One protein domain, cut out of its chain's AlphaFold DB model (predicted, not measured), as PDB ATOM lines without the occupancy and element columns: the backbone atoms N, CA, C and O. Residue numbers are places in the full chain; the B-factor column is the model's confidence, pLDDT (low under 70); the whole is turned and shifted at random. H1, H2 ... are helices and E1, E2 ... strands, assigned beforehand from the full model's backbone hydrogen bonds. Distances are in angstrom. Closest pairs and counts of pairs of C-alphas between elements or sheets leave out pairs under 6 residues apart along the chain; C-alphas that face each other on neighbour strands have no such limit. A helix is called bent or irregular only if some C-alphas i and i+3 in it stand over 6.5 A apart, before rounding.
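Overview. This is residues 3 to 140 of the 365 residues of an uncharacterized protein of Thermoplasmata archaeon (UniProt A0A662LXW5). Helices H4 and H5 cross near the middle, H3 stands at one side of H5 with H2 beyond it, and the hairpin of E1 and E2 lies far off at the opposite end. H1 is a separate helix, and two long stretches without named elements, residues 32 to 55 and 122 to 140, run between these parts. The printed part has 138 residues, with two antiparallel strands, E1 and E2, then five helices, H1 to H5; under half of the residues are in named elements, which are mostly helix. It is compact, with a radius of gyration of the C-alphas of 16.3 A and spans of 44 by 38 by 34 A.

Arrangement. E1, residues 3 to 5, and E2, residues 11 to 14, form an antiparallel hairpin; N 4 and O 12 are 3.0 A apart, within hydrogen-bond range. H1, residues 21 to 31, touches no helix. H2, residues 56 to 62, is close to H3, residues 64 to 74, but not clearly touching; their closest C-alphas, of Val 59 and Tyr 67, are 6.1 A apart. H4, residues 82 to 99, touches H5, residues 111 to 121, at a steep tilt of 61 degrees, the same way; their closest C-alphas, of Glu 88 and Ile 117, are 5.3 A apart. H3 and H5 only just touch, with 3 pairs of C-alphas within 8 A, the closest those of Leu 72 and Pro 115 at 6.4 A. Every O i to N i+4 pair is within hydrogen-bond range in H1, H3 and H4; H5 has 5 of 7, and H2 has 1 of 3 beside 3 of 4 O i to N i+3 pairs.

Along the chain. E1 begins at C-alpha 3, (-57.004, -29.881, 1.905). H1 is 15.1 A long, H3 15.7 A and H4 25.7 A. H5, 15.4 A, is irregular, with C-alphas 112 and 115 7.2 A apart, and ends at C-alpha 121, (-28.190, -17.705, 5.620).

Size, cuts and confidence. The C-alphas farthest apart, of Asp 8 and Lys 61, are 45.4 A apart. The printed part has no cut; the links H1 to H2 and H4 to H5 are long. Residues 99 to 104, of which 99 belongs to H4, stand free. Residues 76 to 79 have pLDDT under 70.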
ATOM      1  N   TYR A   3     -56.982 -28.676   1.080       92.75
ATOM      2  CA  TYR A   3     -57.004 -29.881   1.905       92.75
ATOM      3  C   TYR A   3     -56.202 -31.009   1.259       92.75
ATOM      4  O   TYR A   3     -56.059 -31.049   0.033       92.75
ATOM      5  N   TYR A   4     -55.658 -31.906   2.073       91.62
ATOM      6  CA  TYR A   4     -54.964 -33.114   1.630       91.62
ATOM      7  C   TYR A   4     -54.989 -34.183   2.728       91.62
ATOM      8  O   TYR A   4     -55.260 -33.871   3.882       91.62
ATOM      9  N   GLU A   5     -54.696 -35.425   2.360       90.81
ATOM     10  CA  GLU A   5     -54.563 -36.561   3.280       90.81
ATOM     11  C   GLU A   5     -53.069 -36.832   3.547       90.81
ATOM     12  O   GLU A   5     -52.243 -36.727   2.625       90.81
ATOM     13  N   GLU A   6     -52.706 -37.094   4.801       88.56
ATOM     14  CA  GLU A   6     -51.370 -37.553   5.206       88.56
ATOM     15  C   GLU A   6     -51.227 -39.079   5.069       88.56
ATOM     16  O   GLU A   6     -52.184 -39.789   4.760       88.56
ATOM     17  N   GLU A   7     -50.005 -39.603   5.218       86.44
ATOM     18  CA  GLU A   7     -49.725 -41.040   5.043       86.44
ATOM     19  C   GLU A   7     -50.454 -41.941   6.057       86.44
ATOM     20  O   GLU A   7     -50.687 -43.117   5.776       86.44
ATOM     21  N   ASP A   8     -50.826 -41.399   7.215       86.25
ATOM     22  CA  ASP A   8     -51.604 -42.074   8.257       86.25
ATOM     23  C   ASP A   8     -53.128 -42.016   8.031       86.25
ATOM     24  O   ASP A   8     -53.884 -42.652   8.771       86.25
ATOM     25  N   GLY A   9     -53.577 -41.318   6.983       85.81
ATOM     26  CA  GLY A   9     -54.985 -41.131   6.642       85.81
ATOM     27  C   GLY A   9     -55.642 -39.917   7.304       85.81
ATOM     28  O   GLY A   9     -56.849 -39.720   7.137       85.81
ATOM     29  N   GLU A  10     -54.901 -39.096   8.059       86.69
ATOM     30  CA  GLU A  10     -55.445 -37.863   8.626       86.69
ATOM     31  C   GLU A  10     -55.632 -36.785   7.548       86.69
ATOM     32  O   GLU A  10     -54.792 -36.574   6.670       86.69
ATOM     33  N   PHE A  11     -56.763 -36.076   7.604       88.25
ATOM     34  CA  PHE A  11     -57.030 -34.954   6.708       88.25
ATOM     35  C   PHE A  11     -56.491 -33.655   7.294       88.25
ATOM     36  O   PHE A  11     -56.925 -33.206   8.352       88.25
ATOM     37  N   MET A  12     -55.631 -32.998   6.525       88.69
ATOM     38  CA  MET A  12     -55.096 -31.684   6.838       88.69
ATOM     39  C   MET A  12     -55.807 -30.608   6.036       88.69
ATOM     40  O   MET A  12     -56.016 -30.731   4.825       88.69
ATOM     41  N   TYR A  13     -56.134 -29.514   6.716       89.81
ATOM     42  CA  TYR A  13     -56.864 -28.387   6.154       89.81
ATOM     43  C   TYR A  13     -56.085 -27.093   6.374       89.81
ATOM     44  O   TYR A  13     -55.777 -26.712   7.500       89.81
ATOM     45  N   LEU A  14     -55.823 -26.372   5.287       89.44
ATOM     46  CA  LEU A  14     -55.208 -25.053   5.309       89.44
ATOM     47  C   LEU A  14     -56.242 -23.998   4.911       89.44
ATOM     48  O   LEU A  14     -56.647 -23.882   3.741       89.44
ATOM     49  N   VAL A  15     -56.676 -23.213   5.897       89.75
ATOM     50  CA  VAL A  15     -57.517 -22.036   5.667       89.75
ATOM     51  C   VAL A  15     -56.679 -21.001   4.913       89.75
ATOM     52  O   VAL A  15     -55.587 -20.645   5.336       89.75
ATOM     53  N   LEU A  16     -57.187 -20.528   3.773       90.81
ATOM     54  CA  LEU A  16     -56.566 -19.439   3.021       90.81
ATOM     55  C   LEU A  16     -57.404 -18.184   3.226       90.81
ATOM     56  O   LEU A  16     -58.536 -18.121   2.740       90.81
ATOM     57  N   GLU A  17     -56.852 -17.204   3.935       90.88
ATOM     58  CA  GLU A  17     -57.527 -15.940   4.221       90.88
ATOM     59  C   GLU A  17     -56.979 -14.812   3.339       90.88
ATOM     60  O   GLU A  17     -55.773 -14.741   3.105       90.88
ATOM     61  N   PRO A  18     -57.828 -13.887   2.858       89.62
ATOM     62  CA  PRO A  18     -57.372 -12.767   2.032       89.62
ATOM     63  C   PRO A  18     -56.441 -11.807   2.788       89.62
ATOM     64  O   PRO A  18     -55.638 -11.111   2.175       89.62
ATOM     65  N   THR A  19     -56.556 -11.765   4.117       90.44
ATOM     66  CA  THR A  19     -55.731 -10.949   5.013       90.44
ATOM     67  C   THR A  19     -54.384 -11.588   5.354       90.44
ATOM     68  O   THR A  19     -53.568 -10.937   6.003       90.44
ATOM     69  N   ASP A  20     -54.133 -12.830   4.929       92.12
ATOM     70  CA  ASP A  20     -52.852 -13.498   5.143       92.12
ATOM     71  C   ASP A  20     -51.747 -12.836   4.298       92.12
ATOM     72  O   ASP A  20     -51.896 -12.601   3.093       92.12
ATOM     73  N   GLY A  21     -50.608 -12.547   4.931       91.69
ATOM     74  CA  GLY A  21     -49.465 -11.913   4.277       91.69
ATOM     75  C   GLY A  21     -48.875 -12.733   3.126       91.69
ATOM     76  O   GLY A  21     -48.425 -12.147   2.140       91.69
ATOM     77  N   GLN A  22     -48.896 -14.067   3.201       93.94
ATOM     78  CA  GLN A  22     -48.453 -14.947   2.117       93.94
ATOM     79  C   GLN A  22     -49.424 -14.898   0.936       93.94
ATOM     80  O   GLN A  22     -48.987 -14.774  -0.211       93.94
ATOM     81  N   VAL A  23     -50.733 -14.933   1.206       94.44
ATOM     82  CA  VAL A  23     -51.773 -14.816   0.172       94.44
ATOM     83  C   VAL A  23     -51.650 -13.472  -0.543       94.44
ATOM     84  O   VAL A  23     -51.596 -13.431  -1.775       94.44
ATOM     85  N   GLU A  24     -51.513 -12.378   0.208       93.31
ATOM     86  CA  GLU A  24     -51.335 -11.040  -0.356       93.31
ATOM     87  C   GLU A  24     -50.022 -10.912  -1.144       93.31
ATOM     88  O   GLU A  24     -50.010 -10.335  -2.234       93.31
ATOM     89  N   ALA A  25     -48.920 -11.489  -0.656       95.00
ATOM     90  CA  ALA A  25     -47.638 -11.474  -1.356       95.00
ATOM     91  C   ALA A  25     -47.703 -12.203  -2.705       95.00
ATOM     92  O   ALA A  25     -47.267 -11.652  -3.719       95.00
ATOM     93  N   VAL A  26     -48.287 -13.406  -2.738       95.94
ATOM     94  CA  VAL A  26     -48.493 -14.167  -3.981       95.94
ATOM     95  C   VAL A  26     -49.387 -13.381  -4.935       95.94
ATOM     96  O   VAL A  26     -49.058 -13.229  -6.112       95.94
ATOM     97  N   ARG A  27     -50.486 -12.814  -4.430       93.69
ATOM     98  CA  ARG A  27     -51.425 -12.017  -5.225       93.69
ATOM     99  C   ARG A  27     -50.750 -10.798  -5.862       93.69
ATOM    100  O   ARG A  27     -50.922 -10.560  -7.058       93.69
ATOM    101  N   LEU A  28     -49.958 -10.043  -5.098       93.44
ATOM    102  CA  LEU A  28     -49.208  -8.881  -5.592       93.44
ATOM    103  C   LEU A  28     -48.116  -9.271  -6.588       93.44
ATOM    104  O   LEU A  28     -47.904  -8.555  -7.568       93.44
ATOM    105  N   ALA A  29     -47.428 -10.387  -6.348       95.69
ATOM    106  CA  ALA A  29     -46.408 -10.890  -7.252       95.69
ATOM    107  C   ALA A  29     -47.015 -11.264  -8.610       95.69
ATOM    108  O   ALA A  29     -46.546 -10.773  -9.635       95.69
ATOM    109  N   LEU A  30     -48.124 -12.014  -8.619       95.81
ATOM    110  CA  LEU A  30     -48.858 -12.356  -9.841       95.81
ATOM    111  C   LEU A  30     -49.347 -11.106 -10.584       95.81
ATOM    112  O   LEU A  30     -49.139 -10.992 -11.790       95.81
ATOM    113  N   ALA A  31     -49.926 -10.133  -9.870       93.62
ATOM    114  CA  ALA A  31     -50.410  -8.886 -10.467       93.62
ATOM    115  C   ALA A  31     -49.295  -8.050 -11.122       93.62
ATOM    116  O   ALA A  31     -49.547  -7.324 -12.081       93.62
ATOM    117  N   LYS A  32     -48.062  -8.139 -10.609       94.50
ATOM    118  CA  LYS A  32     -46.891  -7.409 -11.119       94.50
ATOM    119  C   LYS A  32     -45.998  -8.246 -12.040       94.50
ATOM    120  O   LYS A  32     -44.954  -7.753 -12.457       94.50
ATOM    121  N   GLY A  33     -46.364  -9.497 -12.331       95.50
ATOM    122  CA  GLY A  33     -45.530 -10.417 -13.108       95.50
ATOM    123  C   GLY A  33     -44.199 -10.774 -12.431       95.50
ATOM    124  O   GLY A  33     -43.230 -11.095 -13.114       95.50
ATOM    125  N   ILE A  34     -44.126 -10.693 -11.100       94.94
ATOM    126  CA  ILE A  34     -42.944 -11.069 -10.318       94.94
ATOM    127  C   ILE A  34     -42.971 -12.592 -10.100       94.94
ATOM    128  O   ILE A  34     -43.989 -13.114  -9.639       94.94
ATOM    129  N   PRO A  35     -41.878 -13.323 -10.396       94.88
ATOM    130  CA  PRO A  35     -41.813 -14.762 -10.164       94.88
ATOM    131  C   PRO A  35     -42.032 -15.134  -8.692       94.88
ATOM    132  O   PRO A  35     -41.393 -14.579  -7.798       94.88
ATOM    133  N   VAL A  36     -42.899 -16.118  -8.451       96.31
ATOM    134  CA  VAL A  36     -43.167 -16.679  -7.120       96.31
ATOM    135  C   VAL A  36     -42.470 -18.029  -6.989       96.31
ATOM    136  O   VAL A  36     -42.575 -18.880  -7.874       96.31
ATOM    137  N   TYR A  37     -41.782 -18.236  -5.868       95.00
ATOM    138  CA  TYR A  37     -41.124 -19.496  -5.537       95.00
ATOM    139  C   TYR A  37     -41.577 -19.965  -4.155       95.00
ATOM    140  O   TYR A  37     -41.323 -19.288  -3.161       95.00
ATOM    141  N   PHE A  38     -42.205 -21.139  -4.085       93.94
ATOM    142  CA  PHE A  38     -42.462 -21.824  -2.819       93.94
ATOM    143  C   PHE A  38     -41.186 -22.558  -2.400       93.94
ATOM    144  O   PHE A  38     -40.668 -23.379  -3.157       93.94
ATOM    145  N   ILE A  39     -40.644 -22.198  -1.237       93.50
ATOM    146  CA  ILE A  39     -39.301 -22.612  -0.797       93.50
ATOM    147  C   ILE A  39     -39.284 -23.402   0.514       93.50
ATOM    148  O   ILE A  39     -38.211 -23.791   0.972       93.50
ATOM    149  N   ASP A  40     -40.446 -23.584   1.131       93.00
ATOM    150  CA  ASP A  40     -40.578 -24.297   2.396       93.00
ATOM    151  C   ASP A  40     -40.578 -25.819   2.181       93.00
ATOM    152  O   ASP A  40     -40.748 -26.315   1.062       93.00
ATOM    153  N   ARG A  41     -40.354 -26.564   3.263       91.12
ATOM    154  CA  ARG A  41     -40.362 -28.025   3.289       91.12
ATOM    155  C   ARG A  41     -41.768 -28.537   3.581       91.12
ATOM    156  O   ARG A  41     -42.365 -28.180   4.590       91.12
ATOM    157  N   ASP A  42     -42.237 -29.461   2.750       89.31
ATOM    158  CA  ASP A  42     -43.423 -30.267   3.041       89.31
ATOM    159  C   ASP A  42     -43.111 -31.237   4.197       89.31
ATOM    160  O   ASP A  42     -42.255 -32.116   4.050       89.31
ATOM    161  N   THR A  43     -43.738 -31.017   5.355       87.62
ATOM    162  CA  THR A  43     -43.503 -31.759   6.605       87.62
ATOM    163  C   THR A  43     -44.843 -32.295   7.107       87.62
ATOM    164  O   THR A  43     -45.772 -31.513   7.278       87.62
ATOM    165  N   GLU A  44     -44.940 -33.612   7.288       86.69
ATOM    166  CA  GLU A  44     -46.113 -34.291   7.869       86.69
ATOM    167  C   GLU A  44     -46.040 -34.301   9.388       86.69
ATOM    168  O   GLU A  44     -44.938 -34.255   9.944       86.69
ATOM    169  N   GLY A  45     -47.203 -34.340  10.043       83.50
ATOM    170  CA  GLY A  45     -47.291 -34.321  11.502       83.50
ATOM    171  C   GLY A  45     -46.615 -33.105  12.145       83.50
ATOM    172  O   GLY A  45     -46.109 -33.206  13.264       83.50
ATOM    173  N   TYR A  46     -46.547 -31.969  11.435       85.12
ATOM    174  CA  TYR A  46     -45.919 -30.764  11.973       85.12
ATOM    175  C   TYR A  46     -46.677 -30.312  13.232       85.12
ATOM    176  O   TYR A  46     -47.901 -30.153  13.179       85.12
ATOM    177  N   PRO A  47     -45.987 -30.120  14.372       82.19
ATOM    178  CA  PRO A  47     -46.653 -29.887  15.643       82.19
ATOM    179  C   PRO A  47     -47.411 -28.559  15.647       82.19
ATOM    180  O   PRO A  47     -46.949 -27.549  15.113       82.19
ATOM    181  N   PHE A  48     -48.563 -28.550  16.317       78.69
ATOM    182  CA  PHE A  48     -49.279 -27.313  16.599       78.69
ATOM    183  C   PHE A  48     -48.479 -26.465  17.590       78.69
ATOM    184  O   PHE A  48     -48.251 -26.873  18.730       78.69
ATOM    185  N   ASP A  49     -48.080 -25.273  17.153       78.56
ATOM    186  CA  ASP A  49     -47.450 -24.274  18.005       78.56
ATOM    187  C   ASP A  49     -48.481 -23.222  18.436       78.56
ATOM    188  O   ASP A  49     -48.999 -22.454  17.625       78.56
ATOM    189  N   PHE A  50     -48.770 -23.196  19.737       76.31
ATOM    190  CA  PHE A  50     -49.663 -22.221  20.371       76.31
ATOM    191  C   PHE A  50     -48.890 -21.106  21.087       76.31
ATOM    192  O   PHE A  50     -49.449 -20.392  21.928       76.31
ATOM    193  N   SER A  51     -47.596 -20.963  20.793       80.75
ATOM    194  CA  SER A  51     -46.769 -19.898  21.342       80.75
ATOM    195  C   SER A  51     -47.352 -18.533  21.003       80.75
ATOM    196  O   SER A  51     -47.802 -18.255  19.890       80.75
ATOM    197  N   SER A  52     -47.358 -17.650  21.998       81.38
ATOM    198  CA  SER A  52     -47.888 -16.304  21.820       81.38
ATOM    199  C   SER A  52     -46.963 -15.486  20.925       81.38
ATOM    200  O   SER A  52     -45.785 -15.306  21.228       81.38
ATOM    201  N   MET A  53     -47.519 -14.940  19.849       86.31
ATOM    202  CA  MET A  53     -46.827 -13.997  18.978       86.31
ATOM    203  C   MET A  53     -47.116 -12.554  19.410       86.31
ATOM    204  O   MET A  53     -48.188 -12.279  19.954       86.31
ATOM    205  N   PRO A  54     -46.185 -11.607  19.183       89.69
ATOM    206  CA  PRO A  54     -46.458 -10.198  19.446       89.69
ATOM    207  C   PRO A  54     -47.672  -9.711  18.639       89.69
ATOM    208  O   PRO A  54     -47.913 -10.170  17.524       89.69
ATOM    209  N   ASP A  55     -48.442  -8.770  19.194       91.94
ATOM    210  CA  ASP A  55     -49.643  -8.258  18.521       91.94
ATOM    211  C   ASP A  55     -49.260  -7.471  17.245       91.94
ATOM    212  O   ASP A  55     -48.549  -6.456  17.338       91.94
ATOM    213  N   PRO A  56     -49.762  -7.865  16.055       91.19
ATOM    214  CA  PRO A  56     -49.443  -7.203  14.792       91.19
ATOM    215  C   PRO A  56     -49.902  -5.739  14.732       91.19
ATOM    216  O   PRO A  56     -49.357  -4.956  13.952       91.19
ATOM    217  N   TYR A  57     -50.848  -5.309  15.573       92.62
ATOM    218  CA  TYR A  57     -51.261  -3.908  15.653       92.62
ATOM    219  C   TYR A  57     -50.111  -2.970  16.050       92.62
ATOM    220  O   TYR A  57     -50.113  -1.791  15.679       92.62
ATOM    221  N   ALA A  58     -49.080  -3.476  16.738       93.94
ATOM    222  CA  ALA A  58     -47.884  -2.702  17.064       93.94
ATOM    223  C   ALA A  58     -47.177  -2.158  15.809       93.94
ATOM    224  O   ALA A  58     -46.618  -1.058  15.847       93.94
ATOM    225  N   VAL A  59     -47.260  -2.866  14.674       93.25
ATOM    226  CA  VAL A  59     -46.661  -2.451  13.394       93.25
ATOM    227  C   VAL A  59     -47.158  -1.067  12.965       93.25
ATOM    228  O   VAL A  59     -46.370  -0.274  12.453       93.25
ATOM    229  N   ALA A  60     -48.417  -0.718  13.250       89.75
ATOM    230  CA  ALA A  60     -48.978   0.598  12.933       89.75
ATOM    231  C   ALA A  60     -48.346   1.751  13.741       89.75
ATOM    232  O   ALA A  60     -48.499   2.916  13.374       89.75
ATOM    233  N   LYS A  61     -47.663   1.449  14.853       90.81
ATOM    234  CA  LYS A  61     -47.033   2.443  15.739       90.81
ATOM    235  C   LYS A  61     -45.520   2.496  15.599       90.81
ATOM    236  O   LYS A  61     -44.975   3.588  15.486       90.81
ATOM    237  N   ILE A  62     -44.854   1.342  15.624       94.81
ATOM    238  CA  ILE A  62     -43.383   1.265  15.618       94.81
ATOM    239  C   ILE A  62     -42.802   0.915  14.243       94.81
ATOM    240  O   ILE A  62     -41.597   1.041  14.034       94.81
ATOM    241  N   GLY A  63     -43.644   0.505  13.292       94.06
ATOM    242  CA  GLY A  63     -43.223   0.034  11.977       94.06
ATOM    243  C   GLY A  63     -42.717  -1.412  11.984       94.06
ATOM    244  O   GLY A  63     -42.303  -1.958  13.007       94.06
ATOM    245  N   HIS A  64     -42.733  -2.038  10.805       93.31
ATOM    246  CA  HIS A  64     -42.411  -3.459  10.635       93.31
ATOM    247  C   HIS A  64     -40.974  -3.807  11.057       93.31
ATOM    248  O   HIS A  64     -40.748  -4.806  11.728       93.31
ATOM    249  N   PHE A  65     -39.995  -2.959  10.721       94.75
ATOM    250  CA  PHE A  65     -38.592  -3.221  11.057       94.75
ATOM    251  C   PHE A  65     -38.357  -3.291  12.572       94.75
ATOM    252  O   PHE A  65     -37.751  -4.242  13.061       94.75
ATOM    253  N   MET A  66     -38.870  -2.309  13.323       95.88
ATOM    254  CA  MET A  66     -38.730  -2.286  14.782       95.88
ATOM    255  C   MET A  66     -39.504  -3.422  15.445       95.88
ATOM    256  O   MET A  66     -39.038  -3.968  16.440       95.88
ATOM    257  N   TYR A  67     -40.647  -3.801  14.875       95.25
ATOM    258  CA  TYR A  67     -41.424  -4.953  15.315       95.25
ATOM    259  C   TYR A  67     -40.630  -6.264  15.190       95.25
ATOM    260  O   TYR A  67     -40.467  -6.974  16.182       95.25
ATOM    261  N   CYS A  68     -40.029  -6.540  14.026       94.06
ATOM    262  CA  CYS A  68     -39.171  -7.717  13.844       94.06
ATOM    263  C   CYS A  68     -37.924  -7.676  14.741       94.06
ATOM    264  O   CYS A  68     -37.548  -8.691  15.317       94.06
ATOM    265  N   GLN A  69     -37.291  -6.509  14.899       93.50
ATOM    266  CA  GLN A  69     -36.144  -6.334  15.799       93.50
ATOM    267  C   GLN A  69     -36.501  -6.609  17.265       93.50
ATOM    268  O   GLN A  69     -35.702  -7.196  17.990       93.50
ATOM    269  N   ALA A  70     -37.685  -6.186  17.714       92.81
ATOM    270  CA  ALA A  70     -38.165  -6.478  19.060       92.81
ATOM    271  C   ALA A  70     -38.397  -7.983  19.252       92.81
ATOM    272  O   ALA A  70     -37.970  -8.528  20.266       92.81
ATOM    273  N   TYR A  71     -38.995  -8.649  18.258       91.88
ATOM    274  CA  TYR A  71     -39.183 -10.099  18.277       91.88
ATOM    275  C   TYR A  71     -37.850 -10.854  18.365       91.88
ATOM    276  O   TYR A  71     -37.666 -11.646  19.281       91.88
ATOM    277  N   LEU A  72     -36.882 -10.535  17.495       91.19
ATOM    278  CA  LEU A  72     -35.567 -11.195  17.463       91.19
ATOM    279  C   LEU A  72     -34.814 -11.115  18.800       91.19
ATOM    280  O   LEU A  72     -34.109 -12.048  19.179       91.19
ATOM    281  N   LYS A  73     -34.965 -10.006  19.533       89.69
ATOM    282  CA  LYS A  73     -34.359  -9.838  20.863       89.69
ATOM    283  C   LYS A  73     -34.994 -10.734  21.925       89.69
ATOM    284  O   LYS A  73     -34.306 -11.097  22.871       89.69
ATOM    285  N   LEU A  74     -36.283 -11.045  21.790       85.38
ATOM    286  CA  LEU A  74     -37.025 -11.900  22.718       85.38
ATOM    287  C   LEU A  74     -36.820 -13.384  22.403       85.38
ATOM    288  O   LEU A  74     -36.590 -14.160  23.318       85.38
ATOM    289  N   SER A  75     -36.829 -13.753  21.121       78.62
ATOM    290  CA  SER A  75     -36.692 -15.139  20.651       78.62
ATOM    291  C   SER A  75     -35.262 -15.694  20.750       78.62
ATOM    292  O   SER A  75     -34.991 -16.820  20.342       78.62
ATOM    293  N   SER A  76     -34.306 -14.894  21.231       62.91
ATOM    294  CA  SER A  76     -32.906 -15.290  21.407       62.91
ATOM    295  C   SER A  76     -32.766 -16.239  22.608       62.91
ATOM    296  O   SER A  76     -32.285 -15.834  23.663       62.91
ATOM    297  N   GLY A  77     -33.210 -17.491  22.474       60.69
ATOM    298  CA  GLY A  77     -33.090 -18.493  23.540       60.69
ATOM    299  C   GLY A  77     -34.047 -19.681  23.464       60.69
ATOM    300  O   GLY A  77     -33.837 -20.649  24.195       60.69
ATOM    301  N   ASP A  78     -35.056 -19.641  22.592       66.69
ATOM    302  CA  ASP A  78     -36.014 -20.739  22.470       66.69
ATOM    303  C   ASP A  78     -35.377 -21.945  21.767       66.69
ATOM    304  O   ASP A  78     -34.633 -21.814  20.790       66.69
ATOM    305  N   ALA A  79     -35.638 -23.145  22.291       63.91
ATOM    306  CA  ALA A  79     -35.156 -24.375  21.682       63.91
ATOM    307  C   ALA A  79     -35.924 -24.623  20.377       63.91
ATOM    308  O   ALA A  79     -37.118 -24.911  20.408       63.91
ATOM    309  N   ALA A  80     -35.232 -24.523  19.240       71.94
ATOM    310  CA  ALA A  80     -35.823 -24.815  17.940       71.94
ATOM    311  C   ALA A  80     -36.299 -26.271  17.889       71.94
ATOM    312  O   ALA A  80     -35.546 -27.196  18.226       71.94
ATOM    313  N   LEU A  81     -37.532 -26.484  17.430       83.12
ATOM    314  CA  LEU A  81     -38.007 -27.831  17.157       83.12
ATOM    315  C   LEU A  81     -37.165 -28.439  16.020       83.12
ATOM    316  O   LEU A  81     -36.733 -27.725  15.102       83.12
ATOM    317  N   PRO A  82     -36.913 -29.760  16.039       85.62
ATOM    318  CA  PRO A  82     -36.180 -30.415  14.959       85.62
ATOM    319  C   PRO A  82     -36.795 -30.144  13.579       85.62
ATOM    320  O   PRO A  82     -36.060 -29.906  12.618       85.62
ATOM    321  N   ASP A  83     -38.126 -30.110  13.483       88.50
ATOM    322  CA  ASP A  83     -38.824 -29.824  12.228       88.50
ATOM    323  C   ASP A  83     -38.653 -28.379  11.757       88.50
ATOM    324  O   ASP A  83     -38.446 -28.164  10.560       88.50
ATOM    325  N   ASP A  84     -38.622 -27.404  12.670       90.31
ATOM    326  CA  ASP A  84     -38.319 -26.006  12.335       90.31
ATOM    327  C   ASP A  84     -36.932 -25.890  11.728       90.31
ATOM    328  O   ASP A  84     -36.764 -25.319  10.652       90.31
ATOM    329  N   THR A  85     -35.953 -26.556  12.341       90.75
ATOM    330  CA  THR A  85     -34.578 -26.578  11.836       90.75
ATOM    331  C   THR A  85     -34.521 -27.128  10.404       90.75
ATOM    332  O   THR A  85     -33.801 -26.608   9.546       90.75
ATOM    333  N   LEU A  86     -35.281 -28.184  10.098       92.19
ATOM    334  CA  LEU A  86     -35.322 -28.771   8.755       92.19
ATOM    335  C   LEU A  86     -36.036 -27.865   7.740       92.19
ATOM    336  O   LEU A  86     -35.580 -27.761   6.591       92.19
ATOM    337  N   ARG A  87     -37.126 -27.203   8.143       93.06
ATOM    338  CA  ARG A  87     -37.854 -26.222   7.323       93.06
ATOM    339  C   ARG A  87     -36.979 -25.015   7.003       93.06
ATOM    340  O   ARG A  87     -36.754 -24.708   5.832       93.06
ATOM    341  N   GLU A  88     -36.380 -24.405   8.017       94.06
ATOM    342  CA  GLU A  88     -35.480 -23.253   7.903       94.06
ATOM    343  C   GLU A  88     -34.264 -23.558   7.033       94.06
ATOM    344  O   GLU A  88     -33.912 -22.764   6.157       94.06
ATOM    345  N   LYS A  89     -33.677 -24.751   7.179       94.19
ATOM    346  CA  LYS A  89     -32.544 -25.188   6.352       94.19
ATOM    347  C   LYS A  89     -32.924 -25.311   4.884       94.19
ATOM    348  O   LYS A  89     -32.157 -24.919   3.999       94.19
ATOM    349  N   THR A  90     -34.120 -25.828   4.625       94.81
ATOM    350  CA  THR A  90     -34.680 -25.950   3.276       94.81
ATOM    351  C   THR A  90     -34.937 -24.567   2.674       94.81
ATOM    352  O   THR A  90     -34.445 -24.280   1.577       94.81
ATOM    353  N   MET A  91     -35.590 -23.673   3.422       95.50
ATOM    354  CA  MET A  91     -35.825 -22.287   3.012       95.50
ATOM    355  C   MET A  91     -34.508 -21.559   2.711       95.50
ATOM    356  O   MET A  91     -34.341 -21.003   1.624       95.50
ATOM    357  N   ALA A  92     -33.526 -21.624   3.614       95.94
ATOM    358  CA  ALA A  92     -32.221 -20.987   3.448       95.94
ATOM    359  C   ALA A  92     -31.445 -21.536   2.236       95.94
ATOM    360  O   ALA A  92     -30.837 -20.765   1.486       95.94
ATOM    361  N   TYR A  93     -31.493 -22.851   1.982       95.31
ATOM    362  CA  TYR A  93     -30.913 -23.462   0.779       95.31
ATOM    363  C   TYR A  93     -31.503 -22.862  -0.508       95.31
ATOM    364  O   TYR A  93     -30.763 -22.454  -1.414       95.31
ATOM    365  N   HIS A  94     -32.832 -22.766  -0.585       94.44
ATOM    366  CA  HIS A  94     -33.522 -22.208  -1.744       94.44
ATOM    367  C   HIS A  94     -33.273 -20.705  -1.908       94.44
ATOM    368  O   HIS A  94     -32.982 -20.263  -3.024       94.44
ATOM    369  N   LEU A  95     -33.280 -19.933  -0.817       95.06
ATOM    370  CA  LEU A  95     -32.951 -18.506  -0.825       95.06
ATOM    371  C   LEU A  95     -31.532 -18.253  -1.343       95.06
ATOM    372  O   LEU A  95     -31.346 -17.417  -2.226       95.06
ATOM    373  N   LYS A  96     -30.532 -19.025  -0.896       93.38
ATOM    374  CA  LYS A  96     -29.159 -18.913  -1.421       93.38
ATOM    375  C   LYS A  96     -29.081 -19.210  -2.913       93.38
ATOM    376  O   LYS A  96     -28.347 -18.539  -3.637       93.38
ATOM    377  N   ARG A  97     -29.830 -20.206  -3.389       92.88
ATOM    378  CA  ARG A  97     -29.878 -20.551  -4.815       92.88
ATOM    379  C   ARG A  97     -30.532 -19.449  -5.650       92.88
ATOM    380  O   ARG A  97     -30.060 -19.192  -6.755       92.88
ATOM    381  N   LEU A  98     -31.579 -18.806  -5.139       93.31
ATOM    382  CA  LEU A  98     -32.212 -17.658  -5.791       93.31
ATOM    383  C   LEU A  98     -31.279 -16.442  -5.798       93.31
ATOM    384  O   LEU A  98     -31.086 -15.844  -6.852       93.31
ATOM    385  N   ASN A  99     -30.610 -16.153  -4.680       90.94
ATOM    386  CA  ASN A  99     -29.671 -15.036  -4.566       90.94
ATOM    387  C   ASN A  99     -28.487 -15.145  -5.550       90.94
ATOM    388  O   ASN A  99     -28.014 -14.144  -6.076       90.94
ATOM    389  N   ARG A 100     -28.042 -16.368  -5.884       90.62
ATOM    390  CA  ARG A 100     -26.994 -16.603  -6.902       90.62
ATOM    391  C   ARG A 100     -27.363 -16.120  -8.307       90.62
ATOM    392  O   ARG A 100     -26.465 -15.955  -9.123       90.62
ATOM    393  N   LYS A 101     -28.649 -15.903  -8.600       89.00
ATOM    394  CA  LYS A 101     -29.092 -15.333  -9.881       89.00
ATOM    395  C   LYS A 101     -28.826 -13.824  -9.985       89.00
ATOM    396  O   LYS A 101     -28.955 -13.280 -11.073       89.00
ATOM    397  N   GLY A 102     -28.449 -13.160  -8.886       80.31
ATOM    398  CA  GLY A 102     -28.138 -11.725  -8.856       80.31
ATOM    399  C   GLY A 102     -29.361 -10.804  -8.782       80.31
ATOM    400  O   GLY A 102     -29.222  -9.589  -8.895       80.31
ATOM    401  N   GLU A 103     -30.556 -11.359  -8.584       88.44
ATOM    402  CA  GLU A 103     -31.803 -10.604  -8.455       88.44
ATOM    403  C   GLU A 103     -32.130 -10.302  -6.986       88.44
ATOM    404  O   GLU A 103     -31.763 -11.049  -6.078       88.44
ATOM    405  N   ARG A 104     -32.865  -9.208  -6.740       92.31
ATOM    406  CA  ARG A 104     -33.381  -8.898  -5.399       92.31
ATOM    407  C   ARG A 104     -34.513  -9.862  -5.052       92.31
ATOM    408  O   ARG A 104     -35.514  -9.910  -5.760       92.31
ATOM    409  N   VAL A 105     -34.368 -10.574  -3.938       93.75
ATOM    410  CA  VAL A 105     -35.356 -11.543  -3.447       93.75
ATOM    411  C   VAL A 105     -36.097 -10.954  -2.247       93.75
ATOM    412  O   VAL A 105     -35.470 -10.541  -1.275       93.75
ATOM    413  N   LEU A 106     -37.430 -10.933  -2.309       94.50
ATOM    414  CA  LEU A 106     -38.287 -10.693  -1.147       94.50
ATOM    415  C   LEU A 106     -38.706 -12.046  -0.570       94.50
ATOM    416  O   LEU A 106     -39.309 -12.854  -1.274       94.50
ATOM    417  N   PHE A 107     -38.398 -12.279   0.702       95.00
ATOM    418  CA  PHE A 107     -38.888 -13.433   1.449       95.00
ATOM    419  C   PHE A 107     -40.120 -13.035   2.266       95.00
ATOM    420  O   PHE A 107     -40.110 -12.005   2.940       95.00
ATOM    421  N   VAL A 108     -41.165 -13.858   2.203       95.75
ATOM    422  CA  VAL A 108     -42.381 -13.729   3.011       95.75
ATOM    423  C   VAL A 108     -42.615 -15.076   3.680       95.75
ATOM    424  O   VAL A 108     -42.712 -16.092   2.996       95.75
ATOM    425  N   GLY A 109     -42.668 -15.088   5.008       93.44
ATOM    426  CA  GLY A 109     -42.774 -16.304   5.806       93.44
ATOM    427  C   GLY A 109     -43.152 -15.998   7.253       93.44
ATOM    428  O   GLY A 109     -43.304 -14.834   7.625       93.44
ATOM    429  N   GLY A 110     -43.316 -17.050   8.054       90.94
ATOM    430  CA  GLY A 110     -43.634 -16.927   9.476       90.94
ATOM    431  C   GLY A 110     -42.510 -16.235  10.248       90.94
ATOM    432  O   GLY A 110     -41.338 -16.575  10.082       90.94
ATOM    433  N   LEU A 111     -42.866 -15.265  11.095       91.62
ATOM    434  CA  LEU A 111     -41.899 -14.506  11.895       91.62
ATOM    435  C   LEU A 111     -41.116 -15.402  12.869       91.62
ATOM    436  O   LEU A 111     -39.950 -15.116  13.131       91.62
ATOM    437  N   SER A 112     -41.721 -16.500  13.333       90.56
ATOM    438  CA  SER A 112     -41.084 -17.503  14.194       90.56
ATOM    439  C   SER A 112     -39.841 -18.143  13.579       90.56
ATOM    440  O   SER A 112     -38.882 -18.407  14.291       90.56
ATOM    441  N   HIS A 113     -39.802 -18.291  12.253       91.94
ATOM    442  CA  HIS A 113     -38.666 -18.882  11.539       91.94
ATOM    443  C   HIS A 113     -37.563 -17.876  11.190       91.94
ATOM    444  O   HIS A 113     -36.500 -18.247  10.690       91.94
ATOM    445  N   LEU A 114     -37.796 -16.577  11.404       92.31
ATOM    446  CA  LEU A 114     -36.836 -15.539  11.034       92.31
ATOM    447  C   LEU A 114     -35.460 -15.702  11.717       92.31
ATOM    448  O   LEU A 114     -34.463 -15.573  11.003       92.31
ATOM    449  N   PRO A 115     -35.354 -15.987  13.035       91.56
ATOM    450  CA  PRO A 115     -34.057 -16.149  13.692       91.56
ATOM    451  C   PRO A 115     -33.229 -17.284  13.072       91.56
ATOM    452  O   PRO A 115     -32.065 -17.078  12.723       91.56
ATOM    453  N   GLY A 116     -33.839 -18.457  12.881       91.50
ATOM    454  CA  GLY A 116     -33.155 -19.628  12.341       91.50
ATOM    455  C   GLY A 116     -32.783 -19.475  10.867       91.50
ATOM    456  O   GLY A 116     -31.662 -19.799  10.472       91.50
ATOM    457  N   ILE A 117     -33.649 -18.861  10.052       93.44
ATOM    458  CA  ILE A 117     -33.312 -18.529   8.659       93.44
ATOM    459  C   ILE A 117     -32.105 -17.589   8.598       93.44
ATOM    460  O   ILE A 117     -31.217 -17.817   7.776       93.44
ATOM    461  N   LEU A 118     -32.045 -16.550   9.441       91.94
ATOM    462  CA  LEU A 118     -30.917 -15.614   9.456       91.94
ATOM    463  C   LEU A 118     -29.598 -16.322   9.799       91.94
ATOM    464  O   LEU A 118     -28.640 -16.176   9.042       91.94
ATOM    465  N   ASP A 119     -29.565 -17.153  10.847       91.00
ATOM    466  CA  ASP A 119     -28.364 -17.938  11.196       91.00
ATOM    467  C   ASP A 119     -27.935 -18.876  10.054       91.00
ATOM    468  O   ASP A 119     -26.754 -18.995   9.708       91.00
ATOM    469  N   MET A 120     -28.900 -19.521   9.396       92.94
ATOM    470  CA  MET A 120     -28.617 -20.439   8.295       92.94
ATOM    471  C   MET A 120     -28.183 -19.718   7.013       92.94
ATOM    472  O   MET A 120     -27.393 -20.259   6.228       92.94
ATOM    473  N   LEU A 121     -28.636 -18.489   6.771       92.69
ATOM    474  CA  LEU A 121     -28.190 -17.705   5.620       92.69
ATOM    475  C   LEU A 121     -26.704 -17.328   5.700       92.69
ATOM    476  O   LEU A 121     -26.081 -17.163   4.648       92.69
ATOM    477  N   ASP A 122     -26.085 -17.341   6.880       89.50
ATOM    478  CA  ASP A 122     -24.650 -17.072   7.035       89.50
ATOM    479  C   ASP A 122     -23.760 -18.293   6.732       89.50
ATOM    480  O   ASP A 122     -22.558 -18.159   6.497       89.50
ATOM    481  N   ARG A 123     -24.334 -19.501   6.622       90.31
ATOM    482  CA  ARG A 123     -23.576 -20.762   6.465       90.31
ATOM    483  C   ARG A 123     -23.882 -21.482   5.151       90.31
ATOM    484  O   ARG A 123     -24.998 -21.370   4.644       90.31
ATOM    485  N   PRO A 124     -22.944 -22.206   4.517       88.50
ATOM    486  CA  PRO A 124     -23.259 -23.018   3.343       88.50
ATOM    487  C   PRO A 124     -24.386 -24.011   3.649       88.50
ATOM    488  O   PRO A 124     -24.288 -24.781   4.599       88.50
ATOM    489  N   GLN A 125     -25.446 -23.994   2.840       91.75
ATOM    490  CA  GLN A 125     -26.593 -24.875   3.035       91.75
ATOM    491  C   GLN A 125     -26.553 -26.056   2.074       91.75
ATOM    492  O   GLN A 125     -26.307 -25.893   0.875       91.75
ATOM    493  N   THR A 126     -26.821 -27.243   2.612       89.56
ATOM    494  CA  THR A 126     -27.074 -28.456   1.837       89.56
ATOM    495  C   THR A 126     -28.571 -28.666   1.685       89.56
ATOM    496  O   THR A 126     -29.348 -28.312   2.571       89.56
ATOM    497  N   GLN A 127     -28.976 -29.251   0.559       88.38
ATOM    498  CA  GLN A 127     -30.371 -29.614   0.369       88.38
ATOM    499  C   GLN A 127     -30.762 -30.680   1.396       88.38
ATOM    500  O   GLN A 127     -30.094 -31.708   1.511       88.38
ATOM    501  N   VAL A 128     -31.849 -30.437   2.121       88.31
ATOM    502  CA  VAL A 128     -32.456 -31.431   3.007       88.31
ATOM    503  C   VAL A 128     -33.199 -32.460   2.155       88.31
ATOM    504  O   VAL A 128     -33.882 -32.109   1.191       88.31
ATOM    505  N   ILE A 129     -33.047 -33.741   2.490       86.69
ATOM    506  CA  ILE A 129     -33.813 -34.818   1.857       86.69
ATOM    507  C   ILE A 129     -35.240 -34.758   2.407       86.69
ATOM    508  O   ILE A 129     -35.447 -34.737   3.618       86.69
ATOM    509  N   GLY A 130     -36.225 -34.713   1.517       83.12
ATOM    510  CA  GLY A 130     -37.630 -34.627   1.890       83.12
ATOM    511  C   GLY A 130     -38.546 -34.695   0.677       83.12
ATOM    512  O   GLY A 130     -38.087 -34.706  -0.474       83.12
ATOM    513  N   ARG A 131     -39.850 -34.746   0.947       83.81
ATOM    514  CA  ARG A 131     -40.884 -34.761  -0.084       83.81
ATOM    515  C   ARG A 131     -40.828 -33.462  -0.893       83.81
ATOM    516  O   ARG A 131     -40.696 -32.372  -0.349       83.81
ATOM    517  N   ARG A 132     -40.885 -33.588  -2.222       82.00
ATOM    518  CA  ARG A 132     -40.834 -32.443  -3.155       82.00
ATOM    519  C   ARG A 132     -42.189 -32.080  -3.745       82.00
ATOM    520  O   ARG A 132     -42.343 -30.999  -4.302       82.00
ATOM    521  N   LYS A 133     -43.129 -33.020  -3.713       84.69
ATOM    522  CA  LYS A 133     -44.454 -32.874  -4.293       84.69
ATOM    523  C   LYS A 133     -45.439 -33.671  -3.457       84.69
ATOM    524  O   LYS A 133     -45.195 -34.847  -3.196       84.69
ATOM    525  N   ARG A 134     -46.547 -33.026  -3.109       87.12
ATOM    526  CA  ARG A 134     -47.708 -33.669  -2.505       87.12
ATOM    527  C   ARG A 134     -48.736 -33.994  -3.584       87.12
ATOM    528  O   ARG A 134     -48.977 -33.192  -4.490       87.12
ATOM    529  N   HIS A 135     -49.287 -35.196  -3.510       87.69
ATOM    530  CA  HIS A 135     -50.397 -35.647  -4.346       87.69
ATOM    531  C   HIS A 135     -51.700 -35.581  -3.535       87.69
ATOM    532  O   HIS A 135     -51.649 -35.445  -2.320       87.69
ATOM    533  N   GLY A 136     -52.858 -35.618  -4.201       89.06
ATOM    534  CA  GLY A 136     -54.157 -35.585  -3.509       89.06
ATOM    535  C   GLY A 136     -54.554 -34.222  -2.929       89.06
ATOM    536  O   GLY A 136     -55.491 -34.145  -2.147       89.06
ATOM    537  N   VAL A 137     -53.868 -33.140  -3.316       92.50
ATOM    538  CA  VAL A 137     -54.210 -31.783  -2.872       92.50
ATOM    539  C   VAL A 137     -55.490 -31.317  -3.566       92.50
ATOM    540  O   VAL A 137     -55.534 -31.220  -4.795       92.50
ATOM    541  N   GLY A 138     -56.513 -31.011  -2.774       93.62
ATOM    542  CA  GLY A 138     -57.795 -30.489  -3.226       93.62
ATOM    543  C   GLY A 138     -58.003 -29.026  -2.846       93.62
ATOM    544  O   GLY A 138     -57.428 -28.509  -1.886       93.62
ATOM    545  N   LEU A 139     -58.858 -28.352  -3.614       94.56
ATOM    546  CA  LEU A 139     -59.371 -27.026  -3.287       94.56
ATOM    547  C   LEU A 139     -60.845 -27.140  -2.939       94.56
ATOM    548  O   LEU A 139     -61.610 -27.777  -3.659       94.56
ATOM    549  N   ALA A 140     -61.233 -26.479  -1.857       92.69
ATOM    550  CA  ALA A 140     -62.611 -26.432  -1.409       92.69
ATOM    551  C   ALA A 140     -63.050 -25.006  -1.085       92.69
ATOM    552  O   ALA A 140     -62.269 -24.175  -0.590       92.69
TER     553      ALA A 140